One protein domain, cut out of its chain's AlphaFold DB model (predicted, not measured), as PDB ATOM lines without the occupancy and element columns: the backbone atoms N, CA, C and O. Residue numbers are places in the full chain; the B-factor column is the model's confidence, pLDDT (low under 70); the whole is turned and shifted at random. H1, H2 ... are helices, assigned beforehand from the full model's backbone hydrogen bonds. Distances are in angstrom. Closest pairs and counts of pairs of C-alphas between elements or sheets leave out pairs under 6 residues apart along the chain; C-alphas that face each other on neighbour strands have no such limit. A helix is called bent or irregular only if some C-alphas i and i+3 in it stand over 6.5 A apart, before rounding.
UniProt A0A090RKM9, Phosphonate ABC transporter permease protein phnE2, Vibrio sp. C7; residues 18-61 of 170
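This is residues 18 to 61 of the 170 residues of the protein "Phosphonate ABC transporter permease protein phnE2" of Vibrio sp. C7 (UniProt A0A090RKM9). Two helices of similar length, H1 and then H2, make the two arms of a wide, open V, joined at its bottom by the short stretch of residues 38 to 41. The arms spread away from each other and nothing fills the space between them. The printed part has 44 residues with two named helices and no named strand, and its class is all helix. It is extended, with a radius of gyration of the C-alphas of 18.0 A and spans of 56 by 21 by 9 A.

H1, residues 18 to 37, and H2, residues 42 to 60, are apart, with no C-alpha of the one within 8 A of the other. A tight link of 4 residues joins them. In H1 and H2 every O i to N i+4 pair is within hydrogen-bond range. Neither helix is bent.

H1 begins at C-alpha 18, (-19.137, 17.972, -31.465), and measures 28.4 A from first to last C-alpha. H2 measures 27.3 A and ends at C-alpha 60, (-66.131, 34.487, -14.160).

The C-alphas of Trp 18 and Asn 61, the two farthest apart, are 56.2 A apart. Residues 18 to 61 stand free. The printed part has no cut. Its mean pLDDT is 80.9, with residue 37 and residues 39 to 40 under 70.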
ATOM      1  N   TRP A  18     -19.752  16.909 -32.267       75.00
ATOM      2  CA  TRP A  18     -19.137  17.972 -31.465       75.00
ATOM      3  C   TRP A  18     -19.918  19.282 -31.530       75.00
ATOM      4  O   TRP A  18     -20.155  19.907 -30.502       75.00
ATOM      5  N   VAL A  19     -20.392  19.661 -32.719       79.44
ATOM      6  CA  VAL A  19     -21.190  20.883 -32.911       79.44
ATOM      7  C   VAL A  19     -22.552  20.744 -32.235       79.44
ATOM      8  O   VAL A  19     -23.018  21.672 -31.580       79.44
ATOM      9  N   ARG A  20     -23.169  19.558 -32.315       76.00
ATOM     10  CA  ARG A  20     -24.434  19.272 -31.628       76.00
ATOM     11  C   ARG A  20     -24.300  19.427 -30.113       76.00
ATOM     12  O   ARG A  20     -25.117  20.104 -29.500       76.00
ATOM     13  N   ASN A  21     -23.278  18.812 -29.520       81.75
ATOM     14  CA  ASN A  21     -23.061  18.890 -28.076       81.75
ATOM     15  C   ASN A  21     -22.627  20.303 -27.656       81.75
ATOM     16  O   ASN A  21     -23.078  20.790 -26.625       81.75
ATOM     17  N   GLY A  22     -21.838  20.994 -28.486       88.56
ATOM     18  CA  GLY A  22     -21.456  22.390 -28.277       88.56
ATOM     19  C   GLY A  22     -22.655  23.340 -28.232       88.56
ATOM     20  O   GLY A  22     -22.720  24.176 -27.341       88.56
ATOM     21  N   ILE A  23     -23.644  23.168 -29.117       86.25
ATOM     22  CA  ILE A  23     -24.889  23.959 -29.099       86.25
ATOM     23  C   ILE A  23     -25.684  23.703 -27.815       86.25
ATOM     24  O   ILE A  23     -26.145  24.652 -27.188       86.25
ATOM     25  N   TRP A  24     -25.816  22.445 -27.386       86.44
ATOM     26  CA  TRP A  24     -26.509  22.122 -26.134       86.44
ATOM     27  C   TRP A  24     -25.816  22.721 -24.910       86.44
ATOM     28  O   TRP A  24     -26.486  23.272 -24.040       86.44
ATOM     29  N   ILE A  25     -24.483  22.669 -24.865       89.75
ATOM     30  CA  ILE A  25     -23.691  23.284 -23.795       89.75
ATOM     31  C   ILE A  25     -23.832  24.810 -23.838       89.75
ATOM     32  O   ILE A  25     -24.060  25.420 -22.801       89.75
ATOM     33  N   ALA A  26     -23.772  25.429 -25.019       88.62
ATOM     34  CA  ALA A  26     -23.952  26.871 -25.173       88.62
ATOM     35  C   ALA A  26     -25.348  27.332 -24.726       88.62
ATOM     36  O   ALA A  26     -25.457  28.333 -24.024       88.62
ATOM     37  N   ILE A  27     -26.404  26.579 -25.058       88.94
ATOM     38  CA  ILE A  27     -27.770  26.840 -24.576       88.94
ATOM     39  C   ILE A  27     -27.834  26.708 -23.052       88.94
ATOM     40  O   ILE A  27     -28.399  27.576 -22.395       88.94
ATOM     41  N   ALA A  28     -27.240  25.660 -22.475       89.31
ATOM     42  CA  ALA A  28     -27.238  25.454 -21.029       89.31
ATOM     43  C   ALA A  28     -26.481  26.567 -20.281       89.31
ATOM     44  O   ALA A  28     -26.980  27.085 -19.284       89.31
ATOM     45  N   VAL A  29     -25.316  26.981 -20.791       90.44
ATOM     46  CA  VAL A  29     -24.525  28.095 -20.244       90.44
ATOM     47  C   VAL A  29     -25.275  29.420 -20.388       90.44
ATOM     48  O   VAL A  29     -25.309  30.199 -19.440       90.44
ATOM     49  N   TYR A  30     -25.920  29.662 -21.531       87.25
ATOM     50  CA  TYR A  30     -26.740  30.853 -21.752       87.25
ATOM     51  C   TYR A  30     -27.943  30.908 -20.803       87.25
ATOM     52  O   TYR A  30     -28.190  31.944 -20.194       87.25
ATOM     53  N   LEU A  31     -28.660  29.793 -20.623       84.38
ATOM     54  CA  LEU A  31     -29.768  29.701 -19.668       84.38
ATOM     55  C   LEU A  31     -29.287  29.940 -18.237       84.38
ATOM     56  O   LEU A  31     -29.907  30.710 -17.510       84.38
ATOM     57  N   TYR A  32     -28.160  29.344 -17.851       86.69
ATOM     58  CA  TYR A  32     -27.570  29.564 -16.533       86.69
ATOM     59  C   TYR A  32     -27.184  31.037 -16.321       86.69
ATOM     60  O   TYR A  32     -27.567  31.629 -15.312       86.69
ATOM     61  N   ALA A  33     -26.522  31.670 -17.293       84.25
ATOM     62  CA  ALA A  33     -26.195  33.094 -17.238       84.25
ATOM     63  C   ALA A  33     -27.454  33.981 -17.169       84.25
ATOM     64  O   ALA A  33     -27.502  34.924 -16.382       84.25
ATOM     65  N   ALA A  34     -28.508  33.638 -17.917       78.19
ATOM     66  CA  ALA A  34     -29.784  34.349 -17.882       78.19
ATOM     67  C   ALA A  34     -30.464  34.274 -16.504       78.19
ATOM     68  O   ALA A  34     -31.036  35.268 -16.058       78.19
ATOM     69  N   THR A  35     -30.360  33.141 -15.793       75.31
ATOM     70  CA  THR A  35     -30.896  33.036 -14.421       75.31
ATOM     71  C   THR A  35     -30.174  33.927 -13.411       75.31
ATOM     72  O   THR A  35     -30.779  34.296 -12.414       75.31
ATOM     73  N   GLN A  36     -28.917  34.306 -13.666       73.69
ATOM     74  CA  GLN A  36     -28.168  35.224 -12.800       73.69
ATOM     75  C   GLN A  36     -28.534  36.692 -13.060       73.69
ATOM     76  O   GLN A  36     -28.471  37.513 -12.154       73.69
ATOM     77  N   SER A  37     -28.928  37.037 -14.292       67.62
ATOM     78  CA  SER A  37     -29.376  38.394 -14.646       67.62
ATOM     79  C   SER A  37     -30.837  38.665 -14.272       67.62
ATOM     80  O   SER A  37     -31.255  39.819 -14.201       67.62
ATOM     81  N   ILE A  38     -31.622  37.612 -14.055       70.69
ATOM     82  CA  ILE A  38     -33.005  37.697 -13.598       70.69
ATOM     83  C   ILE A  38     -33.001  37.603 -12.072       70.69
ATOM     84  O   ILE A  38     -32.882  36.525 -11.497       70.69
ATOM     85  N   GLU A  39     -33.174  38.742 -11.402       67.06
ATOM     86  CA  GLU A  39     -33.528  38.782  -9.981       67.06
ATOM     87  C   GLU A  39     -34.914  38.135  -9.804       67.06
ATOM     88  O   GLU A  39     -35.953  38.797  -9.893       67.06
ATOM     89  N   ILE A  40     -34.949  36.810  -9.613       62.56
ATOM     90  CA  ILE A  40     -36.184  36.061  -9.353       62.56
ATOM     91  C   ILE A  40     -36.679  36.460  -7.969       62.56
ATOM     92  O   ILE A  40     -36.342  35.856  -6.950       62.56
ATOM     93  N   ASN A  41     -37.490  37.509  -7.930       73.62
ATOM     94  CA  ASN A  41     -38.124  37.929  -6.705       73.62
ATOM     95  C   ASN A  41     -39.378  37.076  -6.470       73.62
ATOM     96  O   ASN A  41     -40.437  37.332  -7.045       73.62
ATOM     97  N   TRP A  42     -39.251  36.064  -5.607       75.56
ATOM     98  CA  TRP A  42     -40.350  35.177  -5.209       75.56
ATOM     99  C   TRP A  42     -41.581  35.937  -4.685       75.56
ATOM    100  O   TRP A  42     -42.703  35.478  -4.892       75.56
ATOM    101  N   THR A  43     -41.403  37.135  -4.108       78.25
ATOM    102  CA  THR A  43     -42.533  37.984  -3.685       78.25
ATOM    103  C   THR A  43     -43.336  38.524  -4.870       78.25
ATOM    104  O   THR A  43     -44.561  38.460  -4.851       78.25
ATOM    105  N   ARG A  44     -42.681  38.935  -5.969       74.88
ATOM    106  CA  ARG A  44     -43.371  39.390  -7.191       74.88
ATOM    107  C   ARG A  44     -44.147  38.271  -7.880       74.88
ATOM    108  O   ARG A  44     -45.182  38.535  -8.482       74.88
ATOM    109  N   ILE A  45     -43.654  37.033  -7.803       79.56
ATOM    110  CA  ILE A  45     -44.347  35.862  -8.359       79.56
ATOM    111  C   ILE A  45     -45.623  35.584  -7.562       79.56
ATOM    112  O   ILE A  45     -46.677  35.373  -8.158       79.56
ATOM    113  N   TYR A  46     -45.544  35.638  -6.230       83.81
ATOM    114  CA  TYR A  46     -46.706  35.445  -5.366       83.81
ATOM    115  C   TYR A  46     -47.755  36.552  -5.564       83.81
ATOM    116  O   TYR A  46     -48.905  36.248  -5.886       83.81
ATOM    117  N   GLU A  47     -47.352  37.826  -5.519       80.94
ATOM    118  CA  GLU A  47     -48.250  38.961  -5.791       80.94
ATOM    119  C   GLU A  47     -48.844  38.911  -7.209       80.94
ATOM    120  O   GLU A  47     -50.014  39.237  -7.426       80.94
ATOM    121  N   GLY A  48     -48.048  38.493  -8.198       79.44
ATOM    122  CA  GLY A  48     -48.496  38.311  -9.577       79.44
ATOM    123  C   GLY A  48     -49.522  37.187  -9.714       79.44
ATOM    124  O   GLY A  48     -50.484  37.333 -10.467       79.44
ATOM    125  N   SER A  49     -49.355  36.095  -8.960       84.12
ATOM    126  CA  SER A  49     -50.293  34.969  -8.953       84.12
ATOM    127  C   SER A  49     -51.649  35.355  -8.360       84.12
ATOM    128  O   SER A  49     -52.679  35.024  -8.943       84.12
ATOM    129  N   GLU A  50     -51.664  36.144  -7.284       85.00
ATOM    130  CA  GLU A  50     -52.896  36.641  -6.667       85.00
ATOM    131  C   GLU A  50     -53.642  37.599  -7.605       85.00
ATOM    132  O   GLU A  50     -54.846  37.460  -7.824       85.00
ATOM    133  N   ARG A  51     -52.926  38.528  -8.254       82.88
ATOM    134  CA  ARG A  51     -53.509  39.409  -9.281       82.88
ATOM    135  C   ARG A  51     -54.052  38.608 -10.464       82.88
ATOM    136  O   ARG A  51     -55.158  38.886 -10.916       82.88
ATOM    137  N   GLY A  52     -53.309  37.607 -10.940       84.31
ATOM    138  CA  GLY A  52     -53.729  36.724 -12.032       84.31
ATOM    139  C   GLY A  52     -55.001  35.943 -11.701       84.31
ATOM    140  O   GLY A  52     -55.925  35.909 -12.512       84.31
ATOM    141  N   LEU A  53     -55.090  35.391 -10.489       85.31
ATOM    142  CA  LEU A  53     -56.299  34.730  -9.998       85.31
ATOM    143  C   LEU A  53     -57.476  35.707  -9.909       85.31
ATOM    144  O   LEU A  53     -58.558  35.386 -10.391       85.31
ATOM    145  N   ASN A  54     -57.263  36.918  -9.392       84.69
ATOM    146  CA  ASN A  54     -58.298  37.951  -9.348       84.69
ATOM    147  C   ASN A  54     -58.784  38.360 -10.749       84.69
ATOM    148  O   ASN A  54     -59.984  38.553 -10.939       84.69
ATOM    149  N   PHE A  55     -57.899  38.431 -11.751       83.62
ATOM    150  CA  PHE A  55     -58.300  38.645 -13.145       83.62
ATOM    151  C   PHE A  55     -59.171  37.497 -13.670       83.62
ATOM    152  O   PHE A  55     -60.219  37.754 -14.257       83.62
ATOM    153  N   ILE A  56     -58.778  36.242 -13.433       85.75
ATOM    154  CA  ILE A  56     -59.550  35.059 -13.857       85.75
ATOM    155  C   ILE A  56     -60.928  35.040 -13.181       85.75
ATOM    156  O   ILE A  56     -61.941  34.837 -13.850       85.75
ATOM    157  N   LEU A  57     -60.990  35.313 -11.877       84.00
ATOM    158  CA  LEU A  57     -62.247  35.399 -11.130       84.00
ATOM    159  C   LEU A  57     -63.128  36.558 -11.620       84.00
ATOM    160  O   LEU A  57     -64.347  36.402 -11.706       84.00
ATOM    161  N   ALA A  58     -62.527  37.685 -12.015       79.50
ATOM    162  CA  ALA A  58     -63.243  38.804 -12.623       79.50
ATOM    163  C   ALA A  58     -63.836  38.455 -14.002       79.50
ATOM    164  O   ALA A  58     -64.897  38.976 -14.343       79.50
ATOM    165  N   PHE A  59     -63.215  37.552 -14.772       81.19
ATOM    166  CA  PHE A  59     -63.819  37.007 -15.997       81.19
ATOM    167  C   PHE A  59     -65.002  36.064 -15.711       81.19
ATOM    168  O   PHE A  59     -65.892  35.953 -16.553       81.19
ATOM    169  N   MET A  60     -65.045  35.408 -14.543       79.38
ATOM    170  CA  MET A  60     -66.131  34.487 -14.160       79.38
ATOM    171  C   MET A  60     -67.385  35.180 -13.598       79.38
ATOM    172  O   MET A  60     -68.454  34.575 -13.622       79.38
ATOM    173  N   ASN A  61     -67.285  36.430 -13.131       76.19
ATOM    174  CA  ASN A  61     -68.430  37.259 -12.717       76.19
ATOM    175  C   ASN A  61     -68.471  38.578 -13.513       76.19
ATOM    176  O   ASN A  61     -68.117  39.640 -12.991       76.19
TER     177      ASN A  61